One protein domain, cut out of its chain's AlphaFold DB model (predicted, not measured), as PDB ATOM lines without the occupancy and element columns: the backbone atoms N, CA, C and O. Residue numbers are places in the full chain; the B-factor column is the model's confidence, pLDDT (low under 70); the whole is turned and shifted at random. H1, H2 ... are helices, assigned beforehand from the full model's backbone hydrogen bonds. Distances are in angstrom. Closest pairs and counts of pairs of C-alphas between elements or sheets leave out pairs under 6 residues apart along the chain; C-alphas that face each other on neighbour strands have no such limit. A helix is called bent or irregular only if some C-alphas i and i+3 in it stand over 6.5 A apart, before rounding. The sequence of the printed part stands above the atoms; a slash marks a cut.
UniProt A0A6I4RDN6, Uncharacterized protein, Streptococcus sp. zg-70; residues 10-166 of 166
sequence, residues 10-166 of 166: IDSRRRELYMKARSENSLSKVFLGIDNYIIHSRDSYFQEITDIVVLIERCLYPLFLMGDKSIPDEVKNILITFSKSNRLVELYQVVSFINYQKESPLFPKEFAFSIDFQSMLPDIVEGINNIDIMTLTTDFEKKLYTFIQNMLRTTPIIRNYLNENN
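Overview. This is residues 10 to 166 of the 166 residues of an uncharacterized protein of Streptococcus sp. zg-70 (UniProt A0A6I4RDN6). Eight helices pack mostly crosswise into a globule with H5 in its middle; H2, H3 and H4 pack on H5 toward one end, H6 and H7 toward the other. H1 lies at the first end, packed on H2 and H3, and H8 lies at the opposite end, making a corner with H7. The printed part has 157 residues, with H1 to H8 in order along the chain, no named strand, and the class all helix. It is compact, with a radius of gyration of the C-alphas of 15.3 A, and spans 43 by 34 by 29 A.

Arrangement. H1, residues 10 to 23, touches H2, residues 27 to 32, with residues 18 to 21 alone; the closest C-alphas, of Ala 21 and Leu 27, are 5.2 A apart. H1 is about perpendicular, at 78 degrees, to H3, residues 52 to 65, which it touches at Arg 15 and Cys 59, their closest C-alphas at 5.2 A; H3 does so with residues 58 to 63 alone. H3 only just touches H4, residues 71 to 83, with 3 pairs of C-alphas within 8 A, the closest those of Phe 64 and Ile 71 at 6.1 A; the two form a helical hairpin. The hub is H5, residues 88 to 103, which touches H2, H3, H4, H6, residues 118 to 129, and H7, residues 139 to 154. H5 and H7 run the same way at a tilt of 36 degrees, only just steep; their closest C-alphas, of Tyr 92 and Ile 148, are 5.9 A apart. H5 and H6 form a helical hairpin, closest at the C-alphas of Leu 91 and Ile 124, 6.7 A. H8, residues 156 to 165, touches H7 only at the corner, and only just, with 3 pairs of C-alphas within 8 A, the closest those of Arg 153 and Arg 159 at 5.5 A. H1 and H8 are apart. Every O i to N i+4 pair is within hydrogen-bond range in H1, H2, H4, H5, H7 and H8, but 8 of 10 are in H3 and 6 of 8 in H6.

Along the chain. H1 begins at C-alpha 10, (99.372, 97.456, 115.317), and is 20.0 A long. H2 measures 8.9 A, H3 17.9 A, H4 18.1 A and H6 17.8 A. H3 is irregular, but only just, with C-alphas 58 and 61 6.9 A apart; H6 is irregular, with C-alphas 119 and 122 7.2 A apart. H5 is 21.2 A long, from C-alpha 88 at (102.280, 83.564, 139.708). H7 is 22.3 A and H8 14.1 A, ending at C-alpha 165, (121.998, 74.277, 144.812).

Size, cuts and confidence. The C-alphas of Gly 67 and Met 134 are farthest apart, at 45.9 A. The printed part has no cut. The links from H2 to H3, 19 residues, and from H5 to H6, 14 residues, are long. The mean pLDDT of the printed part is 92.8; residues 104 to 110 and residue 166 are under 70.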
ATOM      1  N   ILE A  10      99.548  98.242 114.093       84.44
ATOM      2  CA  ILE A  10      99.372  97.456 115.317       84.44
ATOM      3  C   ILE A  10     100.611  97.589 116.208       84.44
ATOM      4  O   ILE A  10     100.488  97.845 117.404       84.44
ATOM      5  N   ASP A  11     101.806  97.463 115.635       88.06
ATOM      6  CA  ASP A  11     103.065  97.604 116.365       88.06
ATOM      7  C   ASP A  11     103.276  99.043 116.857       88.06
ATOM      8  O   ASP A  11     103.778  99.245 117.964       88.06
ATOM      9  N   SER A  12     102.819 100.045 116.099       88.44
ATOM     10  CA  SER A  12     102.785 101.438 116.564       88.44
ATOM     11  C   SER A  12     101.861 101.616 117.770       88.44
ATOM     12  O   SER A  12     102.305 102.140 118.789       88.44
ATOM     13  N   ARG A  13     100.629 101.090 117.726       92.44
ATOM     14  CA  ARG A  13      99.685 101.153 118.861       92.44
ATOM     15  C   ARG A  13     100.210 100.455 120.115       92.44
ATOM     16  O   ARG A  13     100.008 100.946 121.220       92.44
ATOM     17  N   ARG A  14     100.911  99.325 119.965       95.44
ATOM     18  CA  ARG A  14     101.559  98.634 121.097       95.44
ATOM     19  C   ARG A  14     102.622  99.516 121.756       95.44
ATOM     20  O   ARG A  14     102.661  99.618 122.980       95.44
ATOM     21  N   ARG A  15     103.449 100.196 120.955       95.56
ATOM     22  CA  ARG A  15     104.449 101.147 121.469       95.56
ATOM     23  C   ARG A  15     103.808 102.373 122.107       95.56
ATOM     24  O   ARG A  15     104.270 102.795 123.158       95.56
ATOM     25  N   GLU A  16     102.738 102.911 121.528       96.00
ATOM     26  CA  GLU A  16     101.967 104.004 122.135       96.00
ATOM     27  C   GLU A  16     101.404 103.598 123.502       96.00
ATOM     28  O   GLU A  16     101.532 104.355 124.462       96.00
ATOM     29  N   LEU A  17     100.862 102.381 123.623       97.12
ATOM     30  CA  LEU A  17     100.376 101.842 124.893       97.12
ATOM     31  C   LEU A  17     101.505 101.714 125.930       97.12
ATOM     32  O   LEU A  17     101.326 102.122 127.078       97.12
ATOM     33  N   TYR A  18     102.677 101.214 125.521       97.81
ATOM     34  CA  TYR A  18     103.868 101.158 126.377       97.81
ATOM     35  C   TYR A  18     104.299 102.557 126.843       97.81
ATOM     36  O   TYR A  18     104.498 102.783 128.035       97.81
ATOM     37  N   MET A  19     104.403 103.519 125.921       97.25
ATOM     38  CA  MET A  19     104.820 104.890 126.231       97.25
ATOM     39  C   MET A  19     103.809 105.614 127.120       97.25
ATOM     40  O   MET A  19     104.209 106.345 128.026       97.25
ATOM     41  N   LYS A  20     102.510 105.364 126.928       97.50
ATOM     42  CA  LYS A  20     101.459 105.856 127.821       97.50
ATOM     43  C   LYS A  20     101.663 105.324 129.241       97.50
ATOM     44  O   LYS A  20     101.790 106.119 130.169       97.50
ATOM     45  N   ALA A  21     101.781 104.006 129.404       97.69
ATOM     46  CA  ALA A  21     102.021 103.400 130.714       97.69
ATOM     47  C   ALA A  21     103.290 103.943 131.376       97.69
ATOM     48  O   ALA A  21     103.310 104.182 132.579       97.69
ATOM     49  N   ARG A  22     104.341 104.176 130.585       97.12
ATOM     50  CA  ARG A  22     105.585 104.783 131.054       97.12
ATOM     51  C   ARG A  22     105.376 106.194 131.586       97.12
ATOM     52  O   ARG A  22     105.832 106.488 132.685       97.12
ATOM     53  N   SER A  23     104.647 107.037 130.855       97.25
ATOM     54  CA  SER A  23     104.316 108.396 131.305       97.25
ATOM     55  C   SER A  23     103.458 108.417 132.579       97.25
ATOM     56  O   SER A  23     103.546 109.354 133.364       97.25
ATOM     57  N   GLU A  24     102.689 107.353 132.818       96.94
ATOM     58  CA  GLU A  24     101.855 107.152 134.009       96.94
ATOM     59  C   GLU A  24     102.563 106.358 135.126       96.94
ATOM     60  O   GLU A  24     101.913 105.904 136.070       96.94
ATOM     61  N   ASN A  25     103.880 106.132 135.019       95.75
ATOM     62  CA  ASN A  25     104.673 105.327 135.957       95.75
ATOM     63  C   ASN A  25     104.062 103.936 136.254       95.75
ATOM     64  O   ASN A  25     104.088 103.434 137.375       95.75
ATOM     65  N   SER A  26     103.468 103.328 135.228       96.56
ATOM     66  CA  SER A  26     102.652 102.113 135.294       96.56
ATOM     67  C   SER A  26     103.197 100.999 134.394       96.56
ATOM     68  O   SER A  26     102.452 100.115 133.976       96.56
ATOM     69  N   LEU A  27     104.500 101.002 134.088       97.81
ATOM     70  CA  LEU A  27     105.121  99.988 133.222       97.81
ATOM     71  C   LEU A  27     104.921  98.554 133.726       97.81
ATOM     72  O   LEU A  27     104.722  97.656 132.914       97.81
ATOM     73  N   SER A  28     104.898  98.327 135.044       98.06
ATOM     74  CA  SER A  28     104.597  97.001 135.606       98.06
ATOM     75  C   SER A  28     103.239  96.473 135.133       98.06
ATOM     76  O   SER A  28     103.112  95.283 134.858       98.06
ATOM     77  N   LYS A  29     102.246  97.353 134.937       98.25
ATOM     78  CA  LYS A  29     100.930  96.970 134.412       98.25
ATOM     79  C   LYS A  29     101.005  96.448 132.983       98.25
ATOM     80  O   LYS A  29     100.277  95.517 132.655       98.25
ATOM     81  N   VAL A  30     101.909  96.998 132.165       98.31
ATOM     82  CA  VAL A  30     102.151  96.519 130.796       98.31
ATOM     83  C   VAL A  30     102.743  95.126 130.805       98.31
ATOM     84  O   VAL A  30     102.299  94.282 130.041       98.31
ATOM     85  N   PHE A  31     103.714  94.855 131.675       98.44
ATOM     86  CA  PHE A  31     104.292  93.515 131.771       98.44
ATOM     87  C   PHE A  31     103.270  92.488 132.263       98.44
ATOM     88  O   PHE A  31     103.308  91.343 131.835       98.44
ATOM     89  N   LEU A  32     102.344  92.888 133.136       98.38
ATOM     90  CA  LEU A  32     101.317  91.991 133.667       98.38
ATOM     91  C   LEU A  32     100.113  91.821 132.740       98.38
ATOM     92  O   LEU A  32      99.492  90.765 132.760       98.38
ATOM     93  N   GLY A  33      99.789  92.823 131.924       97.31
ATOM     94  CA  GLY A  33      98.546  92.838 131.162       97.31
ATOM     95  C   GLY A  33      97.328  93.198 132.018       97.31
ATOM     96  O   GLY A  33      96.310  92.522 131.948       97.31
ATOM     97  N   ILE A  34      97.412  94.249 132.839       95.12
ATOM     98  CA  ILE A  34      96.298  94.687 133.707       95.12
ATOM     99  C   ILE A  34      95.836  96.108 133.371       95.12
ATOM    100  O   ILE A  34      96.563  96.869 132.740       95.12
ATOM    101  N   ASP A  35      94.622  96.482 133.780       91.06
ATOM    102  CA  ASP A  35      94.031  97.813 133.544       91.06
ATOM    103  C   ASP A  35      94.060  98.263 132.066       91.06
ATOM    104  O   ASP A  35      94.283  99.433 131.757       91.06
ATOM    105  N   ASN A  36      93.819  97.326 131.141       89.00
ATOM    106  CA  ASN A  36      93.892  97.502 129.680       89.00
ATOM    107  C   ASN A  36      95.307  97.715 129.106       89.00
ATOM    108  O   ASN A  36      95.449  97.974 127.910       89.00
ATOM    109  N   TYR A  37      96.361  97.557 129.910       95.44
ATOM    110  CA  TYR A  37      97.753  97.584 129.456       95.44
ATOM    111  C   TYR A  37      98.219  96.219 128.939       95.44
ATOM    112  O   TYR A  37      99.218  95.679 129.397       95.44
ATOM    113  N   ILE A  38      97.488  95.643 127.986       95.94
ATOM    114  CA  ILE A  38      97.762  94.296 127.483       95.94
ATOM    115  C   ILE A  38      98.466  94.362 126.125       95.94
ATOM    116  O   ILE A  38      97.969  94.976 125.180       95.94
ATOM    117  N   ILE A  39      99.620  93.701 126.017       97.25
ATOM    118  CA  ILE A  39     100.371  93.561 124.766       97.25
ATOM    119  C   ILE A  39     100.470  92.079 124.410       97.25
ATOM    120  O   ILE A  39     101.288  91.346 124.949       97.25
ATOM    121  N   HIS A  40      99.649  91.639 123.464       95.19
ATOM    122  CA  HIS A  40      99.705  90.292 122.898       95.19
ATOM    123  C   HIS A  40      99.455  90.329 121.384       95.19
ATOM    124  O   HIS A  40      99.180  91.377 120.776       95.19
ATOM    125  N   SER A  41      99.580  89.178 120.740       93.56
ATOM    126  CA  SER A  41      99.127  88.929 119.376       93.56
ATOM    127  C   SER A  41      97.932  87.972 119.388       93.56
ATOM    128  O   SER A  41      97.505  87.485 120.436       93.56
ATOM    129  N   ARG A  42      97.316  87.750 118.222       91.44
ATOM    130  CA  ARG A  42      96.153  86.852 118.097       91.44
ATOM    131  C   ARG A  42      96.514  85.393 118.405       91.44
ATOM    132  O   ARG A  42      95.654  84.613 118.784       91.44
ATOM    133  N   ASP A  43      97.771  85.043 118.180       92.69
ATOM    134  CA  ASP A  43      98.376  83.730 118.375       92.69
ATOM    135  C   ASP A  43      99.066  83.571 119.739       92.69
ATOM    136  O   ASP A  43      99.563  82.485 120.032       92.69
ATOM    137  N   SER A  44      99.069  84.606 120.588       94.38
ATOM    138  CA  SER A  44      99.558  84.480 121.964       94.38
ATOM    139  C   SER A  44      98.768  83.417 122.723       94.38
ATOM    140  O   SER A  44      97.536  83.371 122.665       94.38
ATOM    141  N   TYR A  45      99.486  82.561 123.450       94.81
ATOM    142  CA  TYR A  45      98.892  81.417 124.146       94.81
ATOM    143  C   TYR A  45      97.922  81.843 125.257       94.81
ATOM    144  O   TYR A  45      96.847  81.264 125.395       94.81
ATOM    145  N   PHE A  46      98.304  82.866 126.023       95.88
ATOM    146  CA  PHE A  46      97.453  83.515 127.014       95.88
ATOM    147  C   PHE A  46      96.999  84.865 126.463       95.88
ATOM    148  O   PHE A  46      97.825  85.649 125.997       95.88
ATOM    149  N   GLN A  47      95.693  85.121 126.500       95.25
ATOM    150  CA  GLN A  47      95.104  86.394 126.059       95.25
ATOM    151  C   GLN A  47      94.785  87.302 127.257       95.25
ATOM    152  O   GLN A  47      94.562  88.496 127.098       95.25
ATOM    153  N   GLU A  48      94.775  86.736 128.463       95.06
ATOM    154  CA  GLU A  48      94.456  87.397 129.727       95.06
ATOM    155  C   GLU A  48      95.618  88.232 130.281       95.06
ATOM    156  O   GLU A  48      95.406  89.067 131.156       95.06
ATOM    157  N   ILE A  49      96.840  88.003 129.792       97.56
ATOM    158  CA  ILE A  49      98.065  88.683 130.223       97.56
ATOM    159  C   ILE A  49      98.885  89.120 129.012       97.56
ATOM    160  O   ILE A  49      98.669  88.665 127.888       97.56
ATOM    161  N   THR A  50      99.861  89.991 129.244       98.44
ATOM    162  CA  THR A  50     100.831  90.365 128.212       98.44
ATOM    163  C   THR A  50     101.697  89.174 127.815       98.44
ATOM    164  O   THR A  50     102.221  88.447 128.663       98.44
ATOM    165  N   ASP A  51     101.886  89.015 126.510       97.88
ATOM    166  CA  ASP A  51     102.852  88.098 125.927       97.88
ATOM    167  C   ASP A  51     104.226  88.774 125.907       97.88
ATOM    168  O   ASP A  51     104.461  89.741 125.170       97.88
ATOM    169  N   ILE A  52     105.149  88.258 126.722       96.81
ATOM    170  CA  ILE A  52     106.475  88.856 126.874       96.81
ATOM    171  C   ILE A  52     107.253  88.891 125.556       96.81
ATOM    172  O   ILE A  52     108.013  89.827 125.316       96.81
ATOM    173  N   VAL A  53     107.056  87.907 124.674       93.69
ATOM    174  CA  VAL A  53     107.774  87.836 123.400       93.69
ATOM    175  C   VAL A  53     107.303  88.963 122.490       93.69
ATOM    176  O   VAL A  53     108.120  89.674 121.904       93.69
ATOM    177  N   VAL A  54     105.989  89.188 122.438       95.25
ATOM    178  CA  VAL A  54     105.398  90.298 121.683       95.25
ATOM    179  C   VAL A  54     105.839  91.640 122.267       95.25
ATOM    180  O   VAL A  54     106.226  92.531 121.506       95.25
ATOM    181  N   LEU A  55     105.844  91.793 123.595       97.31
ATOM    182  CA  LEU A  55     106.343  93.001 124.257       97.31
ATOM    183  C   LEU A  55     107.801  93.295 123.867       97.31
ATOM    184  O   LEU A  55     108.117  94.415 123.454       97.31
ATOM    185  N   ILE A  56     108.681  92.295 123.950       95.06
ATOM    186  CA  ILE A  56     110.102  92.444 123.628       95.06
ATOM    187  C   ILE A  56     110.299  92.804 122.152       95.06
ATOM    188  O   ILE A  56     110.937  93.812 121.839       95.06
ATOM    189  N   GLU A  57     109.744  92.006 121.236       92.12
ATOM    190  CA  GLU A  57     110.005  92.139 119.800       92.12
ATOM    191  C   GLU A  57     109.317  93.352 119.166       92.12
ATOM    192  O   GLU A  57     109.840  93.922 118.206       92.12
ATOM    193  N   ARG A  58     108.141  93.751 119.669       93.00
ATOM    194  CA  ARG A  58     107.321  94.811 119.054       93.00
ATOM    195  C   ARG A  58     107.438  96.158 119.754       93.00
ATOM    196  O   ARG A  58     107.172  97.180 119.116       93.00
ATOM    197  N   CYS A  59     107.884  96.176 121.014       95.56
ATOM    198  CA  CYS A  59     108.034  97.407 121.790       95.56
ATOM    199  C   CYS A  59     109.469  97.642 122.254       95.56
ATOM    200  O   CYS A  59     110.089  98.599 121.797       95.56
ATOM    201  N   LEU A  60     110.009  96.781 123.120       96.31
ATOM    202  CA  LEU A  60     111.262  97.070 123.827       96.31
ATOM    203  C   LEU A  60     112.455  97.192 122.872       96.31
ATOM    204  O   LEU A  60     113.183  98.184 122.916       96.31
ATOM    205  N   TYR A  61     112.643  96.221 121.973       93.56
ATOM    206  CA  TYR A  61     113.732  96.269 120.995       93.56
ATOM    207  C   TYR A  61     113.573  97.429 120.005       93.56
ATOM    208  O   TYR A  61     114.530  98.190 119.857       93.56
ATOM    209  N   PRO A  62     112.405  97.649 119.367       93.06
ATOM    210  CA  PRO A  62     112.215  98.812 118.507       93.06
ATOM    211  C   PRO A  62     112.466 100.153 119.205       93.06
ATOM    212  O   PRO A  62     113.180 100.977 118.644       93.06
ATOM    213  N   LEU A  63     111.946 100.370 120.420       95.00
ATOM    214  CA  LEU A  63     112.154 101.619 121.165       95.00
ATOM    215  C   LEU A  63     113.642 101.851 121.464       95.00
ATOM    216  O   LEU A  63     114.171 102.931 121.196       95.00
ATOM    217  N   PHE A  64     114.353 100.813 121.914       95.69
ATOM    218  CA  PHE A  64     115.794 100.899 122.148       95.69
ATOM    219  C   PHE A  64     116.594 101.217 120.873       95.69
ATOM    220  O   PHE A  64     117.548 102.008 120.896       95.69
ATOM    221  N   LEU A  65     116.222 100.598 119.748       92.12
ATOM    222  CA  LEU A  65     116.848 100.827 118.444       92.12
ATOM    223  C   LEU A  65     116.526 102.219 117.880       92.12
ATOM    224  O   LEU A  65     117.361 102.788 117.184       92.12
ATOM    225  N   MET A  66     115.371 102.795 118.232       92.94
ATOM    226  CA  MET A  66     114.996 104.183 117.925       92.94
ATOM    227  C   MET A  66     115.730 105.222 118.791       92.94
ATOM    228  O   MET A  66     115.565 106.419 118.569       92.94
ATOM    229  N   GLY A  67     116.566 104.786 119.737       94.75
ATOM    230  CA  GLY A  67     117.433 105.660 120.531       94.75
ATOM    231  C   GLY A  67     117.076 105.735 122.012       94.75
ATOM    232  O   GLY A  67     117.794 106.389 122.763       94.75
ATOM    233  N   ASP A  68     116.031 105.041 122.458       96.94
ATOM    234  CA  ASP A  68     115.624 105.043 123.859       96.94
ATOM    235  C   ASP A  68     116.507 104.116 124.707       96.94
ATOM    236  O   ASP A  68     116.249 102.922 124.877       96.94
ATOM    237  N   LYS A  69     117.626 104.658 125.195       96.50
ATOM    238  CA  LYS A  69     118.654 103.870 125.886       96.50
ATOM    239  C   LYS A  69     118.334 103.529 127.338       96.50
ATOM    240  O   LYS A  69     119.079 102.745 127.911       96.50
ATOM    241  N   SER A  70     117.240 104.030 127.914       97.69
ATOM    242  CA  SER A  70     116.835 103.669 129.282       97.69
ATOM    243  C   SER A  70     115.987 102.396 129.357       97.69
ATOM    244  O   SER A  70     115.796 101.866 130.449       97.69
ATOM    245  N   ILE A  71     115.492 101.882 128.224       97.88
ATOM    246  CA  ILE A  71     114.672 100.659 128.173       97.88
ATOM    247  C   ILE A  71     115.310  99.475 128.931       97.88
ATOM    248  O   ILE A  71     114.596  98.845 129.711       97.88
ATOM    249  N   PRO A  72     116.613  99.151 128.780       97.88
ATOM    250  CA  PRO A  72     117.206  98.011 129.480       97.88
ATOM    251  C   PRO A  72     117.142  98.151 131.005       97.88
ATOM    252  O   PRO A  72     116.828  97.178 131.688       97.88
ATOM    253  N   ASP A  73     117.380  99.351 131.539       97.94
ATOM    254  CA  ASP A  73     117.357  99.603 132.984       97.94
ATOM    255  C   ASP A  73     115.931  99.543 133.546       97.94
ATOM    256  O   ASP A  73     115.700  98.944 134.595       97.94
ATOM    257  N   GLU A  74     114.951 100.095 132.825       97.75
ATOM    258  CA  GLU A  74     113.531 100.010 133.195       97.75
ATOM    259  C   GLU A  74     113.050  98.559 133.248       97.75
ATOM    260  O   GLU A  74     112.454  98.130 134.238       97.75
ATOM    261  N   VAL A  75     113.369  97.786 132.207       98.38
ATOM    262  CA  VAL A  75     113.054  96.358 132.124       98.38
ATOM    263  C   VAL A  75     113.721  95.611 133.276       98.38
ATOM    264  O   VAL A  75     113.053  94.863 133.986       98.38
ATOM    265  N   LYS A  76     115.019  95.841 133.510       98.38
ATOM    266  CA  LYS A  76     115.764  95.193 134.595       98.38
ATOM    267  C   LYS A  76     115.125  95.458 135.956       98.38
ATOM    268  O   LYS A  76     114.940  94.520 136.725       98.38
ATOM    269  N   ASN A  77     114.759  96.705 136.243       98.25
ATOM    270  CA  ASN A  77     114.150  97.084 137.518       98.25
ATOM    271  C   ASN A  77     112.793  96.397 137.741       98.25
ATOM    272  O   ASN A  77     112.505  95.942 138.851       98.25
ATOM    273  N   ILE A  78     111.980  96.268 136.688       98.56
ATOM    274  CA  ILE A  78     110.705  95.539 136.750       98.56
ATOM    275  C   ILE A  78     110.952  94.052 137.013       98.56
ATOM    276  O   ILE A  78     110.339  93.488 137.915       98.56
ATOM    277  N   LEU A  79     111.886  93.429 136.289       98.62
ATOM    278  CA  LEU A  79     112.196  92.007 136.458       98.62
ATOM    279  C   LEU A  79     112.755  91.687 137.853       98.62
ATOM    280  O   LEU A  79     112.343  90.688 138.432       98.62
ATOM    281  N   ILE A  80     113.603  92.551 138.427       98.50
ATOM    282  CA  ILE A  80     114.078  92.424 139.823       98.50
ATOM    283  C   ILE A  80     112.917  92.524 140.818       98.50
ATOM    284  O   ILE A  80     112.904  91.859 141.850       98.50
ATOM    285  N   THR A  81     111.950  93.399 140.543       98.38
ATOM    286  CA  THR A  81     110.780  93.548 141.416       98.38
ATOM    287  C   THR A  81     109.924  92.285 141.368       98.38
ATOM    288  O   THR A  81     109.538  91.762 142.409       98.38
ATOM    289  N   PHE A  82     109.673  91.760 140.170       98.62
ATOM    290  CA  PHE A  82     108.863  90.560 139.971       98.62
ATOM    291  C   PHE A  82     109.551  89.284 140.456       98.62
ATOM    292  O   PHE A  82     108.868  88.396 140.966       98.62
ATOM    293  N   SER A  83     110.882  89.187 140.348       98.19
ATOM    294  CA  SER A  83     111.637  88.019 140.819       98.19
ATOM    295  C   SER A  83     111.481  87.797 142.317       98.19
ATOM    296  O   SER A  83     111.484  86.659 142.756       98.19
ATOM    297  N   LYS A  84     111.308  88.879 143.083       97.75
ATOM    298  CA  LYS A  84     111.120  88.872 144.543       97.75
ATOM    299  C   LYS A  84     109.670  88.671 144.976       97.75
ATOM    300  O   LYS A  84     109.361  88.762 146.163       97.75
ATOM    301  N   SER A  85     108.760  88.492 144.024       95.56
ATOM    302  CA  SER A  85     107.342  88.306 144.308       95.56
ATOM    303  C   SER A  85     107.001  86.835 144.543       95.56
ATOM    304  O   SER A  85     107.679  85.939 144.052       95.56
ATOM    305  N   ASN A  86     105.864  86.596 145.198       91.50
ATOM    306  CA  ASN A  86     105.227  85.275 145.269       91.50
ATOM    307  C   ASN A  86     103.997  85.197 144.349       91.50
ATOM    308  O   ASN A  86     103.059  84.438 144.598       91.50
ATOM    309  N   ARG A  87     103.933  86.055 143.323       95.75
ATOM    310  CA  ARG A  87     102.772  86.162 142.436       95.75
ATOM    311  C   ARG A  87     103.036  85.403 141.151       95.75
ATOM    312  O   ARG A  87     103.989  85.683 140.431       95.75
ATOM    313  N   LEU A  88     102.129  84.486 140.830       96.94
ATOM    314  CA  LEU A  88     102.280  83.564 139.708       96.94
ATOM    315  C   LEU A  88     102.517  84.281 138.367       96.94
ATOM    316  O   LEU A  88     103.412  83.891 137.622       96.94
ATOM    317  N   VAL A  89     101.755  85.342 138.068       97.81
ATOM    318  CA  VAL A  89     101.916  86.111 136.820       97.81
ATOM    319  C   VAL A  89     103.253  86.852 136.793       97.81
ATOM    320  O   VAL A  89     103.938  86.812 135.779       97.81
ATOM    321  N   GLU A  90     103.660  87.480 137.896       98.50
ATOM    322  CA  GLU A  90     104.939  88.202 137.989       98.50
ATOM    323  C   GLU A  90     106.120  87.248 137.738       98.50
ATOM    324  O   GLU A  90     106.942  87.497 136.854       98.50
ATOM    325  N   LEU A  91     106.141  86.097 138.417       98.31
ATOM    326  CA  LEU A  91     107.158  85.058 138.225       98.31
ATOM    327  C   LEU A  91     107.127  84.465 136.807       98.31
ATOM    328  O   LEU A  91     108.181  84.258 136.201       98.31
ATOM    329  N   TYR A  92     105.937  84.250 136.235       98.31
ATOM    330  CA  TYR A  92     105.795  83.800 134.849       98.31
ATOM    331  C   TYR A  92     106.431  84.774 133.856       98.31
ATOM    332  O   TYR A  92     107.131  84.329 132.943       98.31
ATOM    333  N   GLN A  93     106.229  86.084 134.029       98.44
ATOM    334  CA  GLN A  93     106.812  87.088 133.138       98.44
ATOM    335  C   GLN A  93     108.344  87.069 133.201       98.44
ATOM    336  O   GLN A  93     109.001  87.118 132.158       98.44
ATOM    337  N   VAL A  94     108.920  86.921 134.400       98.25
ATOM    338  CA  VAL A  94     110.377  86.830 134.582       98.25
ATOM    339  C   VAL A  94     110.941  85.595 133.887       98.25
ATOM    340  O   VAL A  94     111.835  85.714 133.048       98.25
ATOM    341  N   VAL A  95     110.397  84.411 134.175       96.88
ATOM    342  CA  VAL A  95     110.898  83.157 133.595       96.88
ATOM    343  C   VAL A  95     110.713  83.137 132.075       96.88
ATOM    344  O   VAL A  95     111.622  82.719 131.356       96.88
ATOM    345  N   SER A  96     109.594  83.662 131.566       96.31
ATOM    346  CA  SER A  96     109.346  83.770 130.123       96.31
ATOM    347  C   SER A  96     110.349  84.701 129.435       96.31
ATOM    348  O   SER A  96     110.827  84.384 128.344       96.31
ATOM    349  N   PHE A  97     110.726  85.816 130.076       96.25
ATOM    350  CA  PHE A  97     111.763  86.717 129.566       96.25
ATOM    351  C   PHE A  97     113.123  86.008 129.490       96.25
ATOM    352  O   PHE A  97     113.789  86.050 128.451       96.25
ATOM    353  N   ILE A  98     113.530  85.326 130.569       94.94
ATOM    354  CA  ILE A  98     114.796  84.576 130.619       94.94
ATOM    355  C   ILE A  98     114.814  83.517 129.518       94.94
ATOM    356  O   ILE A  98     115.776  83.441 128.752       94.94
ATOM    357  N   ASN A  99     113.739  82.734 129.413       92.12
ATOM    358  CA  ASN A  99     113.610  81.687 128.414       92.12
ATOM    359  C   ASN A  99     113.706  82.262 126.994       92.12
ATOM    360  O   ASN A  99     114.469  81.758 126.178       92.12
ATOM    361  N   TYR A 100     113.025  83.371 126.701       91.25
ATOM    362  CA  TYR A 100     113.129  84.021 125.395       91.25
ATOM    363  C   TYR A 100     114.559  84.496 125.075       91.25
ATOM    364  O   TYR A 100     115.040  84.291 123.957       91.25
ATOM    365  N   GLN A 101     115.258  85.105 126.039       89.88
ATOM    366  CA  GLN A 101     116.615  85.622 125.827       89.88
ATOM    367  C   GLN A 101     117.681  84.510 125.757       89.88
ATOM    368  O   GLN A 101     118.743  84.723 125.177       89.88
ATOM    369  N   LYS A 102     117.446  83.337 126.361       84.88
ATOM    370  CA  LYS A 102     118.441  82.249 126.428       84.88
ATOM    371  C   LYS A 102     118.175  81.090 125.465       84.88
ATOM    372  O   LYS A 102     119.139  80.537 124.957       84.88
ATOM    373  N   GLU A 103     116.912  80.789 125.159       73.31
ATOM    374  CA  GLU A 103     116.514  79.557 124.461       73.31
ATOM    375  C   GLU A 103     115.906  79.762 123.072       73.31
ATOM    376  O   GLU A 103     115.512  78.785 122.443       73.31
ATOM    377  N   SER A 104     115.781  80.990 122.551       61.81
ATOM    378  CA  SER A 104     115.092  81.175 121.266       61.81
ATOM    379  C   SER A 104     115.904  80.581 120.093       61.81
ATOM    380  O   SER A 104     116.887  81.197 119.678       61.81
ATOM    381  N   PRO A 105     115.490  79.444 119.486       53.41
ATOM    382  CA  PRO A 105     116.311  78.703 118.519       53.41
ATOM    383  C   PRO A 105     116.259  79.293 117.103       53.41
ATOM    384  O   PRO A 105     116.891  78.774 116.187       53.41
ATOM    385  N   LEU A 106     115.444  80.329 116.887       46.69
ATOM    386  CA  LEU A 106     114.986  80.688 115.546       46.69
ATOM    387  C   LEU A 106     115.900  81.656 114.789       46.69
ATOM    388  O   LEU A 106     115.731  81.776 113.582       46.69
ATOM    389  N   PHE A 107     116.876  82.308 115.428       45.66
ATOM    390  CA  PHE A 107     117.800  83.219 114.740       45.66
ATOM    391  C   PHE A 107     119.127  83.334 115.504       45.66
ATOM    392  O   PHE A 107     119.112  83.223 116.730       45.66
ATOM    393  N   PRO A 108     120.261  83.648 114.844       47.12
ATOM    394  CA  PRO A 108     121.347  84.356 115.513       47.12
ATOM    395  C   PRO A 108     120.776  85.704 115.978       47.12
ATOM    396  O   PRO A 108     120.781  86.689 115.242       47.12
ATOM    397  N   LYS A 109     120.135  85.720 117.153       56.59
ATOM    398  CA  LYS A 109     119.499  86.917 117.694       56.59
ATOM    399  C   LYS A 109     120.608  87.825 118.196       56.59
ATOM    400  O   LYS A 109     121.083  87.680 119.318       56.59
ATOM    401  N   GLU A 110     120.999  88.787 117.370       65.81
ATOM    402  CA  GLU A 110     121.539  90.040 117.888       65.81
ATOM    403  C   GLU A 110     120.410  90.710 118.674       65.81
ATOM    404  O   GLU A 110     119.566  91.425 118.130       65.81
ATOM    405  N   PHE A 111     120.315  90.378 119.961       78.00
ATOM    406  CA  PHE A 111     119.403  91.062 120.857       78.00
ATOM    407  C   PHE A 111     119.773  92.543 120.883       78.00
ATOM    408  O   PHE A 111     120.948  92.887 121.016       78.00
ATOM    409  N   ALA A 112     118.773  93.421 120.776       85.88
ATOM    410  CA  ALA A 112     119.026  94.859 120.811       85.88
ATOM    411  C   ALA A 112     119.696  95.273 122.135       85.88
ATOM    412  O   ALA A 112     120.544  96.159 122.155       85.88
ATOM    413  N   PHE A 113     119.342  94.586 123.223       92.25
ATOM    414  CA  PHE A 113     120.017  94.625 124.514       92.25
ATOM    415  C   PHE A 113     119.847  93.273 125.217       92.25
ATOM    416  O   PHE A 113     118.973  92.488 124.850       92.25
ATOM    417  N   SER A 114     120.653  93.010 126.245       91.81
ATOM    418  CA  SER A 114     120.523  91.825 127.093       91.81
ATOM    419  C   SER A 114     120.488  92.201 128.571       91.81
ATOM    420  O   SER A 114     121.114  93.170 128.999       91.81
ATOM    421  N   ILE A 115     119.742  91.422 129.352       94.75
ATOM    422  CA  ILE A 115     119.700  91.516 130.811       94.75
ATOM    423  C   ILE A 115     120.505  90.363 131.414       94.75
ATOM    424  O   ILE A 115     120.406  89.219 130.962       94.75
ATOM    425  N   ASP A 116     121.303  90.671 132.435       93.81
ATOM    426  CA  ASP A 116     121.909  89.666 133.305       93.81
ATOM    427  C   ASP A 116     120.923  89.270 134.411       93.81
ATOM    428  O   ASP A 116     120.431  90.118 135.159       93.81
ATOM    429  N   PHE A 117     120.646  87.970 134.498       95.06
ATOM    430  CA  PHE A 117     119.664  87.393 135.410       95.06
ATOM    431  C   PHE A 117     120.290  86.709 136.619       95.06
ATOM    432  O   PHE A 117     119.543  86.303 137.501       95.06
ATOM    433  N   GLN A 118     121.622  86.576 136.686       93.06
ATOM    434  CA  GLN A 118     122.284  85.742 137.696       93.06
ATOM    435  C   GLN A 118     121.853  86.109 139.123       93.06
ATOM    436  O   GLN A 118     121.531  85.239 139.925       93.06
ATOM    437  N   SER A 119     121.775  87.412 139.410       94.62
ATOM    438  CA  SER A 119     121.355  87.932 140.720       94.62
ATOM    439  C   SER A 119     119.884  87.681 141.079       94.62
ATOM    440  O   SER A 119     119.541  87.778 142.250       94.62
ATOM    441  N   MET A 120     119.023  87.368 140.105       96.56
ATOM    442  CA  MET A 120     117.585  87.147 140.314       96.56
ATOM    443  C   MET A 120     117.242  85.668 140.530       96.56
ATOM    444  O   MET A 120     116.154  85.366 141.007       96.56
ATOM    445  N   LEU A 121     118.135  84.740 140.159       96.06
ATOM    446  CA  LEU A 121     117.859  83.296 140.193       96.06
ATOM    447  C   LEU A 121     117.438  82.775 141.578       96.06
ATOM    448  O   LEU A 121     116.479  82.002 141.611       96.06
ATOM    449  N   PRO A 122     118.067  83.193 142.700       96.31
ATOM    450  CA  PRO A 122     117.640  82.748 144.025       96.31
ATOM    451  C   PRO A 122     116.194  83.144 144.329       96.31
ATOM    452  O   PRO A 122     115.386  82.275 144.646       96.31
ATOM    453  N   ASP A 123     115.859  84.422 144.126       97.81
ATOM    454  CA  ASP A 123     114.522  84.964 144.391       97.81
ATOM    455  C   ASP A 123     113.456  84.265 143.523       97.81
ATOM    456  O   ASP A 123     112.401  83.883 144.021       97.81
ATOM    457  N   ILE A 124     113.748  84.030 142.234       96.31
ATOM    458  CA  ILE A 124     112.830  83.345 141.305       96.31
ATOM    459  C   ILE A 124     112.533  81.923 141.782       96.31
ATOM    460  O   ILE A 124     111.376  81.502 141.803       96.31
ATOM    461  N   VAL A 125     113.578  81.162 142.120       95.31
ATOM    462  CA  VAL A 125     113.435  79.763 142.538       95.31
ATOM    463  C   VAL A 125     112.688  79.676 143.863       95.31
ATOM    464  O   VAL A 125     111.761  78.877 143.980       95.31
ATOM    465  N   GLU A 126     113.048  80.515 144.834       95.62
ATOM    466  CA  GLU A 126     112.354  80.588 146.118       95.62
ATOM    467  C   GLU A 126     110.878  80.966 145.932       95.62
ATOM    468  O   GLU A 126     109.994  80.260 146.419       95.62
ATOM    469  N   GLY A 127     110.596  82.022 145.163       96.00
ATOM    470  CA  GLY A 127     109.240  82.491 144.893       96.00
ATOM    471  C   GLY A 127     108.365  81.422 144.241       96.00
ATOM    472  O   GLY A 127     107.213  81.252 144.637       96.00
ATOM    473  N   ILE A 128     108.905  80.652 143.288       94.88
ATOM    474  CA  ILE A 128     108.167  79.562 142.633       94.88
ATOM    475  C   ILE A 128     107.943  78.377 143.579       94.88
ATOM    476  O   ILE A 128     106.848  77.815 143.585       94.88
ATOM    477  N   ASN A 129     108.939  78.010 144.389       93.12
ATOM    478  CA  ASN A 129     108.811  76.933 145.375       93.12
ATOM    479  C   ASN A 129     107.793  77.263 146.478       93.12
ATOM    480  O   ASN A 129     107.178  76.356 147.035       93.12
ATOM    481  N   ASN A 130     107.586  78.551 146.760       94.50
ATOM    482  CA  ASN A 130     106.617  79.039 147.741       94.50
ATOM    483  C   ASN A 130     105.176  79.130 147.204       94.50
ATOM    484  O   ASN A 130     104.270  79.500 147.955       94.50
ATOM    485  N   ILE A 131     104.928  78.811 145.928       94.44
ATOM    486  CA  ILE A 131     103.571  78.807 145.368       94.44
ATOM    487  C   ILE A 131     102.784  77.631 145.951       94.44
ATOM    488  O   ILE A 131     103.055  76.469 145.646       94.44
ATOM    489  N   ASP A 132     101.743  77.934 146.728       93.19
ATOM    490  CA  ASP A 132     100.790  76.919 147.171       93.19
ATOM    491  C   ASP A 132      99.874  76.503 146.012       93.19
ATOM    492  O   ASP A 132      98.916  77.191 145.652       93.19
ATOM    493  N   ILE A 133     100.159  75.332 145.446       91.38
ATOM    494  CA  ILE A 133      99.422  74.747 144.322       91.38
ATOM    495  C   ILE A 133      97.928  74.572 144.656       91.38
ATOM    496  O   ILE A 133      97.094  74.661 143.754       91.38
ATOM    497  N   MET A 134      97.565  74.372 145.930       93.12
ATOM    498  CA  MET A 134      96.166  74.203 146.350       93.12
ATOM    499  C   MET A 134      95.353  75.497 146.219       93.12
ATOM    500  O   MET A 134      94.125  75.441 146.148       93.12
ATOM    501  N   THR A 135      96.020  76.653 146.134       92.81
ATOM    502  CA  THR A 135      95.380  77.960 145.911       92.81
ATOM    503  C   THR A 135      95.114  78.263 144.435       92.81
ATOM    504  O   THR A 135      94.367  79.191 144.132       92.81
ATOM    505  N   LEU A 136      95.667  77.477 143.502       95.00
ATOM    506  CA  LEU A 136      95.471  77.667 142.064       95.00
ATOM    507  C   LEU A 136      94.122  77.075 141.647       95.00
ATOM    508  O   LEU A 136      93.974  75.861 141.464       95.00
ATOM    509  N   THR A 137      93.114  77.930 141.495       94.12
ATOM    510  CA  THR A 137      91.724  77.482 141.306       94.12
ATOM    511  C   THR A 137      91.299  77.471 139.844       94.12
ATOM    512  O   THR A 137      90.470  76.644 139.458       94.12
ATOM    513  N   THR A 138      91.902  78.315 139.007       95.75
ATOM    514  CA  THR A 138      91.532  78.459 137.596       95.75
ATOM    515  C   THR A 138      92.404  77.612 136.665       95.75
ATOM    516  O   THR A 138      93.570  77.321 136.946       95.75
ATOM    517  N   ASP A 139      91.859  77.235 135.505       95.62
ATOM    518  CA  ASP A 139      92.631  76.550 134.457       95.62
ATOM    519  C   ASP A 139      93.772  77.420 133.923       95.62
ATOM    520  O   ASP A 139      94.832  76.903 133.571       95.62
ATOM    521  N   PHE A 140      93.562  78.739 133.881       95.88
ATOM    522  CA  PHE A 140      94.583  79.713 133.516       95.88
ATOM    523  C   PHE A 140      95.785  79.629 134.467       95.88
ATOM    524  O   PHE A 140      96.902  79.391 134.010       95.88
ATOM    525  N   GLU A 141      95.561  79.717 135.782       96.50
ATOM    526  CA  GLU A 141      96.623  79.633 136.794       96.50
ATOM    527  C   GLU A 141      97.362  78.291 136.744       96.50
ATOM    528  O   GLU A 141      98.591  78.250 136.717       96.50
ATOM    529  N   LYS A 142      96.632  77.174 136.663       96.69
ATOM    530  CA  LYS A 142      97.241  75.834 136.602       96.69
ATOM    531  C   LYS A 142      98.113  75.657 135.359       96.69
ATOM    532  O   LYS A 142      99.204  75.081 135.438       96.69
ATOM    533  N   LYS A 143      97.660  76.167 134.208       97.06
ATOM    534  CA  LYS A 143      98.458  76.178 132.974       97.06
ATOM    535  C   LYS A 143      99.683  77.064 133.136       97.06
ATOM    536  O   LYS A 143     100.782  76.594 132.866       97.06
ATOM    537  N   LEU A 144      99.523  78.292 133.623       96.94
ATOM    538  CA  LEU A 144     100.624  79.226 133.842       96.94
ATOM    539  C   LEU A 144     101.714  78.598 134.727       96.94
ATOM    540  O   LEU A 144     102.883  78.571 134.344       96.94
ATOM    541  N   TYR A 145     101.321  77.980 135.844       97.38
ATOM    542  CA  TYR A 145     102.228  77.253 136.731       97.38
ATOM    543  C   TYR A 145     102.933  76.085 136.027       97.38
ATOM    544  O   TYR A 145     104.146  75.929 136.146       97.38
ATOM    545  N   THR A 146     102.211  75.303 135.219       97.06
ATOM    546  CA  THR A 146     102.805  74.215 134.420       97.06
ATOM    547  C   THR A 146     103.858  74.741 133.437       97.06
ATOM    548  O   THR A 146     104.920  74.140 133.286       97.06
ATOM    549  N   PHE A 147     103.603  75.883 132.789       96.56
ATOM    550  CA  PHE A 147     104.578  76.527 131.907       96.56
ATOM    551  C   PHE A 147     105.820  76.997 132.672       96.56
ATOM    552  O   PHE A 147     106.931  76.769 132.193       96.56
ATOM    553  N   ILE A 148     105.653  77.589 133.861       96.88
ATOM    554  CA  ILE A 148     106.778  77.951 134.736       96.88
ATOM    555  C   ILE A 148     107.623  76.713 135.043       96.88
ATOM    556  O   ILE A 148     108.824  76.718 134.786       96.88
ATOM    557  N   GLN A 149     107.001  75.636 135.528       96.06
ATOM    558  CA  GLN A 149     107.692  74.391 135.881       96.06
ATOM    559  C   GLN A 149     108.454  73.792 134.692       96.06
ATOM    560  O   GLN A 149     109.588  73.332 134.837       96.06
ATOM    561  N   ASN A 150     107.868  73.838 133.495       95.19
ATOM    562  CA  ASN A 150     108.554  73.405 132.284       95.19
ATOM    563  C   ASN A 150     109.782  74.275 131.991       95.19
ATOM    564  O   ASN A 150     110.859  73.726 131.776       95.19
ATOM    565  N   MET A 151     109.657  75.602 132.050       94.50
ATOM    566  CA  MET A 151     110.782  76.510 131.802       94.50
ATOM    567  C   MET A 151     111.891  76.383 132.854       94.50
ATOM    568  O   MET A 151     113.061  76.383 132.490       94.50
ATOM    569  N   LEU A 152     111.566  76.160 134.133       93.00
ATOM    570  CA  LEU A 152     112.574  75.852 135.159       93.00
ATOM    571  C   LEU A 152     113.435  74.637 134.778       93.00
ATOM    572  O   LEU A 152     114.642  74.621 135.013       93.00
ATOM    573  N   ARG A 153     112.816  73.625 134.158       91.12
ATOM    574  CA  ARG A 153     113.489  72.394 133.726       91.12
ATOM    575  C   ARG A 153     114.229  72.541 132.402       91.12
ATOM    576  O   ARG A 153     115.199  71.817 132.183       91.12
ATOM    577  N   THR A 154     113.762  73.399 131.498       90.12
ATOM    578  CA  THR A 154     114.308  73.490 130.137       90.12
ATOM    579  C   THR A 154     115.291  74.634 129.954       90.12
ATOM    580  O   THR A 154     116.227  74.477 129.182       90.12
ATOM    581  N   THR A 155     115.135  75.751 130.669       90.50
ATOM    582  CA  THR A 155     115.996  76.931 130.535       90.50
ATOM    583  C   THR A 155     117.350  76.691 131.235       90.50
ATOM    584  O   THR A 155     117.392  76.640 132.466       90.50
ATOM    585  N   PRO A 156     118.481  76.579 130.506       89.62
ATOM    586  CA  PRO A 156     119.762  76.106 131.029       89.62
ATOM    587  C   PRO A 156     120.296  76.902 132.210       89.62
ATOM    588  O   PRO A 156     120.780  76.295 133.155       89.62
ATOM    589  N   ILE A 157     120.192  78.236 132.198       91.19
ATOM    590  CA  ILE A 157     120.700  79.051 133.313       91.19
ATOM    591  C   ILE A 157     119.945  78.763 134.618       91.19
ATOM    592  O   ILE A 157     120.566  78.672 135.671       91.19
ATOM    593  N   ILE A 158     118.628  78.540 134.545       91.56
ATOM    594  CA  ILE A 158     117.813  78.230 135.723       91.56
ATOM    595  C   ILE A 158     118.034  76.776 136.149       91.56
ATOM    596  O   ILE A 158     118.277  76.503 137.320       91.56
ATOM    597  N   ARG A 159     118.028  75.844 135.190       92.12
ATOM    598  CA  ARG A 159     118.295  74.424 135.442       92.12
ATOM    599  C   ARG A 159     119.665  74.202 136.081       92.12
ATOM    600  O   ARG A 159     119.778  73.414 137.010       92.12
ATOM    601  N   ASN A 160     120.702  74.871 135.585       92.31
ATOM    602  CA  ASN A 160     122.052  74.738 136.126       92.31
ATOM    603  C   ASN A 160     122.117  75.286 137.554       92.31
ATOM    604  O   ASN A 160     122.631  74.596 138.424       92.31
ATOM    605  N   TYR A 161     121.504  76.447 137.817       94.19
ATOM    606  CA  TYR A 161     121.388  76.977 139.177       94.19
ATOM    607  C   TYR A 161     120.694  75.984 140.123       94.19
ATOM    608  O   TYR A 161     121.192  75.730 141.215       94.19
ATOM    609  N   LEU A 162     119.589  75.366 139.693       91.50
ATOM    610  CA  LEU A 162     118.909  74.331 140.475       91.50
ATOM    611  C   LEU A 162     119.805  73.108 140.721       91.50
ATOM    612  O   LEU A 162     119.798  72.575 141.822       91.50
ATOM    613  N   ASN A 163     120.581  72.660 139.736       90.62
ATOM    614  CA  ASN A 163     121.472  71.504 139.896       90.62
ATOM    615  C   ASN A 163     122.673  71.779 140.816       90.62
ATOM    616  O   ASN A 163     123.228  70.844 141.378       90.62
ATOM    617  N   GLU A 164     123.107  73.034 140.925       91.94
ATOM    618  CA  GLU A 164     124.235  73.439 141.774       91.94
ATOM    619  C   GLU A 164     123.826  73.676 143.237       91.94
ATOM    620  O   GLU A 164     124.689  73.682 144.113       91.94
ATOM    621  N   ASN A 165     122.531  73.882 143.502       85.94
ATOM    622  CA  ASN A 165     121.998  74.277 144.812       85.94
ATOM    623  C   ASN A 165     120.975  73.276 145.398       85.94
ATOM    624  O   ASN A 165     120.337  73.593 146.402       85.94
ATOM    625  N   ASN A 166     120.824  72.094 144.787       67.75
ATOM    626  CA  ASN A 166     120.066  70.941 145.302       67.75
ATOM    627  C   ASN A 166     121.011  69.769 145.585       67.75
ATOM    628  O   ASN A 166     120.720  69.005 146.531       67.75
TER     629      ASN A 166